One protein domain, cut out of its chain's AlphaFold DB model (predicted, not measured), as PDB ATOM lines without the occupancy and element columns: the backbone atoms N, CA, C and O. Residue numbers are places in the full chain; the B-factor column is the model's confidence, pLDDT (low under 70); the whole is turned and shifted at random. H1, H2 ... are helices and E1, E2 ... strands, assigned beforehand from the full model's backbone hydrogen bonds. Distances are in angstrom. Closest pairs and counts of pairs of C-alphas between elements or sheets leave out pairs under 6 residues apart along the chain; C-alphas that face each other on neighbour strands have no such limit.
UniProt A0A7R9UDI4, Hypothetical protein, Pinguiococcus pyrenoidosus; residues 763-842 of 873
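This is residues 763 to 842 of the 873 residues of the protein "Hypothetical protein" of Pinguiococcus pyrenoidosus (UniProt A0A7R9UDI4). A small parallel pair of strands, E1 and E2, has H1 packed over it, mainly over E1, and H2 side by side with H1; a long looping link then leads to H3, set off at one end, with no helix touching it. Residues 825 to 830, in this link, stick out. The printed part has 80 residues, with three named helices and two named strands in the order E1, H1, E2, H2, H3, and its class is mixed. It is only just loose, close to compact, with a radius of gyration of the C-alphas of 14.2 A and spans of 37 by 28 by 20 A.

E1, residues 763 to 768, begins with C-alpha 763 at (102.859, 98.036, 92.125) and is 15.5 A long. H1, residues 771 to 784, is 19.9 A long. E2, residues 788 to 794, is 18.8 A long. H2, residues 800 to 813, is 19.8 A long and begins with C-alpha 800 at (126.190, 100.467, 93.481). H3, residues 833 to 842, is 14.4 A long and ends with C-alpha 842 at (120.904, 77.857, 71.683).

E1 and E2 are parallel neighbours at 19 degrees; N 765 and O 790 are within hydrogen-bond range at 2.9 A, and N 792 and O 765 at 2.9 A. E1, H1 and E2 form a strand-helix-strand unit, two parallel neighbour strands with a helix between them in the chain, and its crossover is right-handed. The closest C-alphas of E1 and H1 are those of Ile 767 and Thr 774, 5.3 A apart. H1 and H2 touch and run the same way at a shallow tilt of 6 degrees; their closest C-alphas, of Leu 771 and Ala 802, are 6.4 A apart. H2 and H3 are apart, but only just, at 8.3 A. Every O i to N i+4 pair is within hydrogen-bond range in H1 and H2, and 5 of 6 in H3.

The two C-alphas farthest apart, of Gln 796 and Lys 842, are 41.7 A from each other. The printed part has no cut. The link from H2 to H3 is long, with 19 residues. The mean pLDDT of the printed part is 77.3, and residues 822 to 842 are under 70.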
ATOM      1  N   ALA A 763     101.966  97.635  91.046       89.12
ATOM      2  CA  ALA A 763     102.859  98.036  92.125       89.12
ATOM      3  C   ALA A 763     103.414  99.440  91.856       89.12
ATOM      4  O   ALA A 763     103.824  99.741  90.733       89.12
ATOM      5  N   PHE A 764     103.433 100.281  92.888       89.00
ATOM      6  CA  PHE A 764     104.094 101.582  92.893       89.00
ATOM      7  C   PHE A 764     105.001 101.615  94.120       89.00
ATOM      8  O   PHE A 764     104.527 101.798  95.236       89.00
ATOM      9  N   GLU A 765     106.292 101.371  93.909       89.88
ATOM     10  CA  GLU A 765     107.280 101.274  94.981       89.88
ATOM     11  C   GLU A 765     108.199 102.501  94.936       89.88
ATOM     12  O   GLU A 765     108.774 102.819  93.890       89.88
ATOM     13  N   MET A 766     108.331 103.198  96.066       88.62
ATOM     14  CA  MET A 766     109.260 104.317  96.237       88.62
ATOM     15  C   MET A 766     110.569 103.791  96.812       88.62
ATOM     16  O   MET A 766     110.672 103.550  98.016       88.62
ATOM     17  N   ILE A 767     111.552 103.599  95.936       88.44
ATOM     18  CA  ILE A 767     112.843 103.005  96.271       88.44
ATOM     19  C   ILE A 767     113.771 104.113  96.769       88.44
ATOM     20  O   ILE A 767     114.009 105.081  96.054       88.44
ATOM     21  N   GLY A 768     114.292 103.975  97.988       87.44
ATOM     22  CA  GLY A 768     115.169 104.966  98.621       87.44
ATOM     23  C   GLY A 768     116.490 104.378  99.116       87.44
ATOM     24  O   GLY A 768     116.781 103.194  98.928       87.44
ATOM     25  N   ASP A 769     117.279 105.203  99.810       86.81
ATOM     26  CA  ASP A 769     118.631 104.851 100.281       86.81
ATOM     27  C   ASP A 769     118.650 103.685 101.301       86.81
ATOM     28  O   ASP A 769     119.678 103.041 101.521       86.81
ATOM     29  N   ASN A 770     117.509 103.367 101.929       91.38
ATOM     30  CA  ASN A 770     117.379 102.233 102.847       91.38
ATOM     31  C   ASN A 770     117.247 100.904 102.083       91.38
ATOM     32  O   ASN A 770     116.149 100.384 101.877       91.38
ATOM     33  N   LEU A 771     118.391 100.309 101.739       90.00
ATOM     34  CA  LEU A 771     118.501  99.043 101.000       90.00
ATOM     35  C   LEU A 771     117.673  97.881 101.577       90.00
ATOM     36  O   LEU A 771     117.221  97.019 100.823       90.00
ATOM     37  N   ASN A 772     117.449  97.832 102.895       93.31
ATOM     38  CA  ASN A 772     116.619  96.787 103.501       93.31
ATOM     39  C   ASN A 772     115.127  96.982 103.204       93.31
ATOM     40  O   ASN A 772     114.421  95.989 103.044       93.31
ATOM     41  N   GLU A 773     114.655  98.227 103.129       91.94
ATOM     42  CA  GLU A 773     113.264  98.527 102.785       91.94
ATOM     43  C   GLU A 773     113.034  98.375 101.283       91.94
ATOM     44  O   GLU A 773     112.151  97.631 100.865       91.94
ATOM     45  N   THR A 774     113.945  98.925 100.480       91.31
ATOM     46  CA  THR A 774     114.052  98.688  99.035       91.31
ATOM     47  C   THR A 774     113.976  97.193  98.695       91.31
ATOM     48  O   THR A 774     113.195  96.781  97.836       91.31
ATOM     49  N   ARG A 775     114.700  96.329  99.424       93.19
ATOM     50  CA  ARG A 775     114.621  94.870  99.236       93.19
ATOM     51  C   ARG A 775     113.227  94.308  99.533       93.19
ATOM     52  O   ARG A 775     112.734  93.503  98.747       93.19
ATOM     53  N   ARG A 776     112.577  94.735 100.625       94.19
ATOM     54  CA  ARG A 776     111.216  94.294 100.998       94.19
ATOM     55  C   ARG A 776     110.167  94.715  99.978       94.19
ATOM     56  O   ARG A 776     109.323  93.893  99.629       94.19
ATOM     57  N   GLN A 777     110.233  95.951  99.488       93.25
ATOM     58  CA  GLN A 777     109.357  96.463  98.434       93.25
ATOM     59  C   GLN A 777     109.478  95.600  97.168       93.25
ATOM     60  O   GLN A 777     108.496  95.016  96.706       93.25
ATOM     61  N   LEU A 778     110.702  95.389  96.667       93.25
ATOM     62  CA  LEU A 778     110.942  94.545  95.488       93.25
ATOM     63  C   LEU A 778     110.506  93.081  95.713       93.25
ATOM     64  O   LEU A 778     109.928  92.460  94.819       93.25
ATOM     65  N   ASP A 779     110.715  92.523  96.909       93.69
ATOM     66  CA  ASP A 779     110.250  91.174  97.264       93.69
ATOM     67  C   ASP A 779     108.718  91.077  97.404       93.69
ATOM     68  O   ASP A 779     108.134  90.059  97.022       93.69
ATOM     69  N   SER A 780     108.040  92.142  97.843       91.56
ATOM     70  CA  SER A 780     106.575  92.261  97.806       91.56
ATOM     71  C   SER A 780     106.055  92.189  96.367       91.56
ATOM     72  O   SER A 780     105.100  91.456  96.089       91.56
ATOM     73  N   VAL A 781     106.720  92.859  95.420       92.75
ATOM     74  CA  VAL A 781     106.383  92.770  93.989       92.75
ATOM     75  C   VAL A 781     106.631  91.357  93.440       92.75
ATOM     76  O   VAL A 781     105.762  90.804  92.754       92.75
ATOM     77  N   ARG A 782     107.753  90.709  93.803       92.62
ATOM     78  CA  ARG A 782     108.019  89.290  93.471       92.62
ATOM     79  C   ARG A 782     106.912  88.361  93.977       92.62
ATOM     80  O   ARG A 782     106.490  87.469  93.237       92.62
ATOM     81  N   ALA A 783     106.438  88.568  95.207       91.62
ATOM     82  CA  ALA A 783     105.400  87.755  95.835       91.62
ATOM     83  C   ALA A 783     104.012  87.973  95.207       91.62
ATOM     84  O   ALA A 783     103.314  87.000  94.913       91.62
ATOM     85  N   ARG A 784     103.622  89.231  94.950       89.94
ATOM     86  CA  ARG A 784     102.339  89.581  94.311       89.94
ATOM     87  C   ARG A 784     102.267  89.186  92.835       89.94
ATOM     88  O   ARG A 784     101.170  88.905  92.349       89.94
ATOM     89  N   ARG A 785     103.419  89.124  92.149       89.94
ATOM     90  CA  ARG A 785     103.542  88.951  90.686       89.94
ATOM     91  C   ARG A 785     102.798  90.048  89.915       89.94
ATOM     92  O   ARG A 785     102.073  89.762  88.963       89.94
ATOM     93  N   SER A 786     102.981  91.295  90.346       89.75
ATOM     94  CA  SER A 786     102.357  92.465  89.723       89.75
ATOM     95  C   SER A 786     102.778  92.627  88.265       89.75
ATOM     96  O   SER A 786     103.926  92.377  87.903       89.75
ATOM     97  N   LYS A 787     101.822  93.010  87.415       87.81
ATOM     98  CA  LYS A 787     101.985  93.110  85.958       87.81
ATOM     99  C   LYS A 787     102.565  94.460  85.560       87.81
ATOM    100  O   LYS A 787     103.435  94.529  84.700       87.81
ATOM    101  N   PHE A 788     102.068  95.518  86.193       89.00
ATOM    102  CA  PHE A 788     102.522  96.887  85.996       89.00
ATOM    103  C   PHE A 788     103.306  97.309  87.228       89.00
ATOM    104  O   PHE A 788     102.768  97.315  88.333       89.00
ATOM    105  N   ILE A 789     104.584  97.613  87.042       89.62
ATOM    106  CA  ILE A 789     105.498  97.954  88.129       89.62
ATOM    107  C   ILE A 789     106.047  99.336  87.826       89.62
ATOM    108  O   ILE A 789     106.759  99.524  86.841       89.62
ATOM    109  N   CYS A 790     105.708 100.297  88.674       89.75
ATOM    110  CA  CYS A 790     106.389 101.571  88.736       89.75
ATOM    111  C   CYS A 790     107.378 101.531  89.898       89.75
ATOM    112  O   CYS A 790     106.989 101.314  91.045       89.75
ATOM    113  N   VAL A 791     108.644 101.778  89.586       87.69
ATOM    114  CA  VAL A 791     109.683 102.074  90.568       87.69
ATOM    115  C   VAL A 791     109.937 103.572  90.493       87.69
ATOM    116  O   VAL A 791     110.329 104.062  89.435       87.69
ATOM    117  N   ASN A 792     109.673 104.295  91.579       86.69
ATOM    118  CA  ASN A 792     110.057 105.696  91.688       86.69
ATOM    119  C   ASN A 792     111.427 105.795  92.360       86.69
ATOM    120  O   ASN A 792     111.662 105.152  93.385       86.69
ATOM    121  N   ASP A 793     112.316 106.591  91.771       82.69
ATOM    122  CA  ASP A 793     113.650 106.832  92.307       82.69
ATOM    123  C   ASP A 793     113.585 107.935  93.375       82.69
ATOM    124  O   ASP A 793     113.488 109.127  93.075       82.69
ATOM    125  N   ASN A 794     113.569 107.510  94.636       84.44
ATOM    126  CA  ASN A 794     113.692 108.351  95.823       84.44
ATOM    127  C   ASN A 794     115.092 108.213  96.455       84.44
ATOM    128  O   ASN A 794     115.273 108.593  97.614       84.44
ATOM    129  N   ILE A 795     116.071 107.653  95.732       83.25
ATOM    130  CA  ILE A 795     117.449 107.500  96.198       83.25
ATOM    131  C   ILE A 795     118.124 108.880  96.147       83.25
ATOM    132  O   ILE A 795     118.170 109.527  95.102       83.25
ATOM    133  N   GLN A 796     118.648 109.355  97.278       81.81
ATOM    134  CA  GLN A 796     119.368 110.631  97.344       81.81
ATOM    135  C   GLN A 796     120.821 110.470  96.895       81.81
ATOM    136  O   GLN A 796     121.355 111.341  96.203       81.81
ATOM    137  N   GLU A 797     121.451 109.349  97.252       81.44
ATOM    138  CA  GLU A 797     122.812 109.001  96.846       81.44
ATOM    139  C   GLU A 797     122.823 107.624  96.172       81.44
ATOM    140  O   GLU A 797     122.775 106.580  96.824       81.44
ATOM    141  N   SER A 798     122.885 107.620  94.835       76.38
ATOM    142  CA  SER A 798     122.921 106.395  94.028       76.38
ATOM    143  C   SER A 798     124.084 105.490  94.444       76.38
ATOM    144  O   SER A 798     125.251 105.776  94.168       76.38
ATOM    145  N   SER A 799     123.757 104.384  95.115       83.62
ATOM    146  CA  SER A 799     124.721 103.355  95.496       83.62
ATOM    147  C   SER A 799     124.780 102.233  94.461       83.62
ATOM    148  O   SER A 799     123.788 101.879  93.813       83.62
ATOM    149  N   GLU A 800     125.964 101.637  94.332       86.19
ATOM    150  CA  GLU A 800     126.190 100.467  93.481       86.19
ATOM    151  C   GLU A 800     125.312  99.288  93.941       86.19
ATOM    152  O   GLU A 800     124.636  98.683  93.117       86.19
ATOM    153  N   GLU A 801     125.176  99.058  95.257       85.62
ATOM    154  CA  GLU A 801     124.321  97.992  95.812       85.62
ATOM    155  C   GLU A 801     122.817  98.212  95.531       85.62
ATOM    156  O   GLU A 801     122.103  97.249  95.242       85.62
ATOM    157  N   ALA A 802     122.310  99.457  95.552       84.19
ATOM    158  CA  ALA A 802     120.931  99.742  95.130       84.19
ATOM    159  C   ALA A 802     120.722  99.425  93.641       84.19
ATOM    160  O   ALA A 802     119.723  98.807  93.262       84.19
ATOM    161  N   SER A 803     121.693  99.811  92.811       85.31
ATOM    162  CA  SER A 803     121.675  99.572  91.367       85.31
ATOM    163  C   SER A 803     121.700  98.072  91.060       85.31
ATOM    164  O   SER A 803     120.823  97.575  90.354       85.31
ATOM    165  N   GLU A 804     122.638  97.323  91.648       87.50
ATOM    166  CA  GLU A 804     122.722  95.860  91.543       87.50
ATOM    167  C   GLU A 804     121.424  95.174  91.992       87.50
ATOM    168  O   GLU A 804     120.972  94.226  91.349       87.50
ATOM    169  N   MET A 805     120.781  95.664  93.060       88.69
ATOM    170  CA  MET A 805     119.522  95.102  93.548       88.69
ATOM    171  C   MET A 805     118.361  95.298  92.562       88.69
ATOM    172  O   MET A 805     117.555  94.378  92.384       88.69
ATOM    173  N   LEU A 806     118.288  96.460  91.903       89.31
ATOM    174  CA  LEU A 806     117.305  96.739  90.853       89.31
ATOM    175  C   LEU A 806     117.583  95.923  89.581       89.31
ATOM    176  O   LEU A 806     116.654  95.325  89.037       89.31
ATOM    177  N   TYR A 807     118.843  95.809  89.148       87.38
ATOM    178  CA  TYR A 807     119.223  94.937  88.027       87.38
ATOM    179  C   TYR A 807     118.859  93.473  88.304       87.38
ATOM    180  O   TYR A 807     118.138  92.859  87.519       87.38
ATOM    181  N   ALA A 808     119.262  92.931  89.457       89.31
ATOM    182  CA  ALA A 808     118.931  91.565  89.858       89.31
ATOM    183  C   ALA A 808     117.415  91.346  90.017       89.31
ATOM    184  O   ALA A 808     116.914  90.240  89.798       89.31
ATOM    185  N   PHE A 809     116.650  92.381  90.381       92.56
ATOM    186  CA  PHE A 809     115.191  92.338  90.339       92.56
ATOM    187  C   PHE A 809     114.669  92.181  88.917       92.56
ATOM    188  O   PHE A 809     114.014  91.171  88.649       92.56
ATOM    189  N   PHE A 810     114.989  93.103  88.010       89.38
ATOM    190  CA  PHE A 810     114.456  93.066  86.652       89.38
ATOM    191  C   PHE A 810     114.938  91.844  85.855       89.38
ATOM    192  O   PHE A 810     114.097  91.195  85.238       89.38
ATOM    193  N   GLU A 811     116.205  91.419  85.964       87.06
ATOM    194  CA  GLU A 811     116.678  90.159  85.355       87.06
ATOM    195  C   GLU A 811     115.917  88.928  85.887       87.06
ATOM    196  O   GLU A 811     115.617  88.002  85.131       87.06
ATOM    197  N   SER A 812     115.566  88.903  87.182       89.88
ATOM    198  CA  SER A 812     114.817  87.783  87.780       89.88
ATOM    199  C   SER A 812     113.318  87.792  87.454       89.88
ATOM    200  O   SER A 812     112.685  86.732  87.420       89.88
ATOM    201  N   PHE A 813     112.735  88.976  87.251       91.38
ATOM    202  CA  PHE A 813     111.293  89.165  87.091       91.38
ATOM    203  C   PHE A 813     110.876  89.193  85.612       91.38
ATOM    204  O   PHE A 813     109.875  88.573  85.248       91.38
ATOM    205  N   PHE A 814     111.688  89.819  84.756       88.25
ATOM    206  CA  PHE A 814     111.550  89.861  83.300       88.25
ATOM    207  C   PHE A 814     112.802  89.262  82.625       88.25
ATOM    208  O   PHE A 814     113.567  89.967  81.973       88.25
ATOM    209  N   PRO A 815     113.026  87.935  82.719       84.94
ATOM    210  CA  PRO A 815     114.232  87.282  82.192       84.94
ATOM    211  C   PRO A 815     114.314  87.251  80.656       84.94
ATOM    212  O   PRO A 815     115.247  86.675  80.098       84.94
ATOM    213  N   ASN A 816     113.315  87.788  79.954       82.12
ATOM    214  CA  ASN A 816     113.258  87.887  78.502       82.12
ATOM    215  C   ASN A 816     113.148  89.377  78.152       82.12
ATOM    216  O   ASN A 816     112.142  89.965  78.552       82.12
ATOM    217  N   PRO A 817     114.095  89.966  77.398       76.31
ATOM    218  CA  PRO A 817     113.937  91.336  76.931       76.31
ATOM    219  C   PRO A 817     112.731  91.423  75.992       76.31
ATOM    220  O   PRO A 817     112.489  90.509  75.189       76.31
ATOM    221  N   CYS A 818     111.959  92.500  76.080       76.38
ATOM    222  CA  CYS A 818     110.896  92.770  75.122       76.38
ATOM    223  C   CYS A 818     111.477  93.258  73.776       76.38
ATOM    224  O   CYS A 818     112.563  93.835  73.749       76.38
ATOM    225  N   PRO A 819     110.764  93.100  72.643       78.94
ATOM    226  CA  PRO A 819     111.244  93.568  71.333       78.94
ATOM    227  C   PRO A 819     111.484  95.085  71.232       78.94
ATOM    228  O   PRO A 819     112.088  95.542  70.269       78.94
ATOM    229  N   PHE A 820     110.986  95.858  72.203       76.31
ATOM    230  CA  PHE A 820     111.134  97.313  72.284       76.31
ATOM    231  C   PHE A 820     112.264  97.756  73.227       76.31
ATOM    232  O   PHE A 820     112.577  98.946  73.285       76.31
ATOM    233  N   GLU A 821     112.887  96.833  73.967       73.81
ATOM    234  CA  GLU A 821     114.126  97.130  74.681       73.81
ATOM    235  C   GLU A 821     115.232  97.378  73.660       73.81
ATOM    236  O   GLU A 821     115.493  96.563  72.773       73.81
ATOM    237  N   ARG A 822     115.901  98.525  73.790       63.66
ATOM    238  CA  ARG A 822     117.097  98.807  72.997       63.66
ATOM    239  C   ARG A 822     118.152  97.765  73.341       63.66
ATOM    240  O   ARG A 822     118.360  97.478  74.519       63.66
ATOM    241  N   GLU A 823     118.850  97.255  72.330       64.25
ATOM    242  CA  GLU A 823     119.987  96.362  72.550       64.25
ATOM    243  C   GLU A 823     120.993  97.047  73.484       64.25
ATOM    244  O   GLU A 823     121.556  98.100  73.165       64.25
ATOM    245  N   TYR A 824     121.166  96.483  74.681       56.50
ATOM    246  CA  TYR A 824     122.045  97.057  75.685       56.50
ATOM    247  C   TYR A 824     123.500  96.780  75.307       56.50
ATOM    248  O   TYR A 824     124.034  95.688  75.522       56.50
ATOM    249  N   ILE A 825     124.136  97.804  74.747       54.53
ATOM    250  CA  ILE A 825     125.578  97.874  74.534       54.53
ATOM    251  C   ILE A 825     126.159  98.663  75.719       54.53
ATOM    252  O   ILE A 825     126.022  99.889  75.740       54.53
ATOM    253  N   PRO A 826     126.773  98.007  76.723       52.06
ATOM    254  CA  PRO A 826     127.422  98.723  77.812       52.06
ATOM    255  C   PRO A 826     128.638  99.516  77.308       52.06
ATOM    256  O   PRO A 826     129.187  99.195  76.248       52.06
ATOM    257  N   PRO A 827     129.103 100.527  78.068       46.44
ATOM    258  CA  PRO A 827     130.180 101.427  77.640       46.44
ATOM    259  C   PRO A 827     131.531 100.750  77.346       46.44
ATOM    260  O   PRO A 827     132.381 101.348  76.691       46.44
ATOM    261  N   ASP A 828     131.737  99.522  77.822       51.47
ATOM    262  CA  ASP A 828     132.927  98.691  77.608       51.47
ATOM    263  C   ASP A 828     132.801  97.713  76.415       51.47
ATOM    264  O   ASP A 828     133.738  96.978  76.100       51.47
ATOM    265  N   GLY A 829     131.647  97.686  75.734       42.47
ATOM    266  CA  GLY A 829     131.362  96.766  74.631       42.47
ATOM    267  C   GLY A 829     131.113  95.312  75.061       42.47
ATOM    268  O   GLY A 829     131.123  94.403  74.222       42.47
ATOM    269  N   HIS A 830     130.899  95.039  76.350       44.41
ATOM    270  CA  HIS A 830     130.642  93.697  76.878       44.41
ATOM    271  C   HIS A 830     129.163  93.481  77.214       44.41
ATOM    272  O   HIS A 830     128.787  93.400  78.378       44.41
ATOM    273  N   ALA A 831     128.327  93.343  76.173       45.59
ATOM    274  CA  ALA A 831     126.895  93.022  76.283       45.59
ATOM    275  C   ALA A 831     126.590  92.033  77.428       45.59
ATOM    276  O   ALA A 831     127.240  90.981  77.503       45.59
ATOM    277  N   HIS A 832     125.608  92.380  78.281       46.38
ATOM    278  CA  HIS A 832     125.278  91.673  79.531       46.38
ATOM    279  C   HIS A 832     125.365  90.150  79.370       46.38
ATOM    280  O   HIS A 832     124.790  89.566  78.445       46.38
ATOM    281  N   GLY A 833     126.049  89.492  80.313       46.28
ATOM    282  CA  GLY A 833     126.288  88.047  80.273       46.28
ATOM    283  C   GLY A 833     125.013  87.219  80.075       46.28
ATOM    284  O   GLY A 833     125.052  86.218  79.361       46.28
ATOM    285  N   ALA A 834     123.874  87.673  80.610       46.19
ATOM    286  CA  ALA A 834     122.560  87.052  80.438       46.19
ATOM    287  C   ALA A 834     122.120  86.915  78.961       46.19
ATOM    288  O   ALA A 834     121.596  85.868  78.567       46.19
ATOM    289  N   LEU A 835     122.396  87.917  78.115       44.19
ATOM    290  CA  LEU A 835     122.098  87.878  76.676       44.19
ATOM    291  C   LEU A 835     123.038  86.915  75.936       44.19
ATOM    292  O   LEU A 835     122.593  86.111  75.113       44.19
ATOM    293  N   ARG A 836     124.335  86.921  76.281       45.69
ATOM    294  CA  ARG A 836     125.316  85.979  75.710       45.69
ATOM    295  C   ARG A 836     125.029  84.528  76.094       45.69
ATOM    296  O   ARG A 836     125.168  83.651  75.242       45.69
ATOM    297  N   PHE A 837     124.596  84.264  77.329       45.72
ATOM    298  CA  PHE A 837     124.299  82.906  77.790       45.72
ATOM    299  C   PHE A 837     123.185  82.248  76.977       45.72
ATOM    300  O   PHE A 837     123.323  81.084  76.619       45.72
ATOM    301  N   ARG A 838     122.125  82.972  76.599       45.94
ATOM    302  CA  ARG A 838     121.024  82.398  75.802       45.94
ATOM    303  C   ARG A 838     121.377  82.153  74.341       45.94
ATOM    304  O   ARG A 838     120.985  81.124  73.793       45.94
ATOM    305  N   SER A 839     122.152  83.043  73.726       45.56
ATOM    306  CA  SER A 839     122.674  82.826  72.371       45.56
ATOM    307  C   SER A 839     123.659  81.650  72.340       45.56
ATOM    308  O   SER A 839     123.565  80.788  71.468       45.56
ATOM    309  N   GLY A 840     124.539  81.550  73.343       47.69
ATOM    310  CA  GLY A 840     125.448  80.415  73.523       47.69
ATOM    311  C   GLY A 840     124.727  79.102  73.841       47.69
ATOM    312  O   GLY A 840     125.098  78.063  73.307       47.69
ATOM    313  N   GLN A 841     123.665  79.137  74.651       46.12
ATOM    314  CA  GLN A 841     122.881  77.956  75.004       46.12
ATOM    315  C   GLN A 841     122.084  77.421  73.806       46.12
ATOM    316  O   GLN A 841     122.113  76.217  73.576       46.12
ATOM    317  N   LYS A 842     121.490  78.286  72.968       46.25
ATOM    318  CA  LYS A 842     120.904  77.857  71.683       46.25
ATOM    319  C   LYS A 842     121.953  77.300  70.712       46.25
ATOM    320  O   LYS A 842     121.660  76.336  70.010       46.25
TER     321      LYS A 842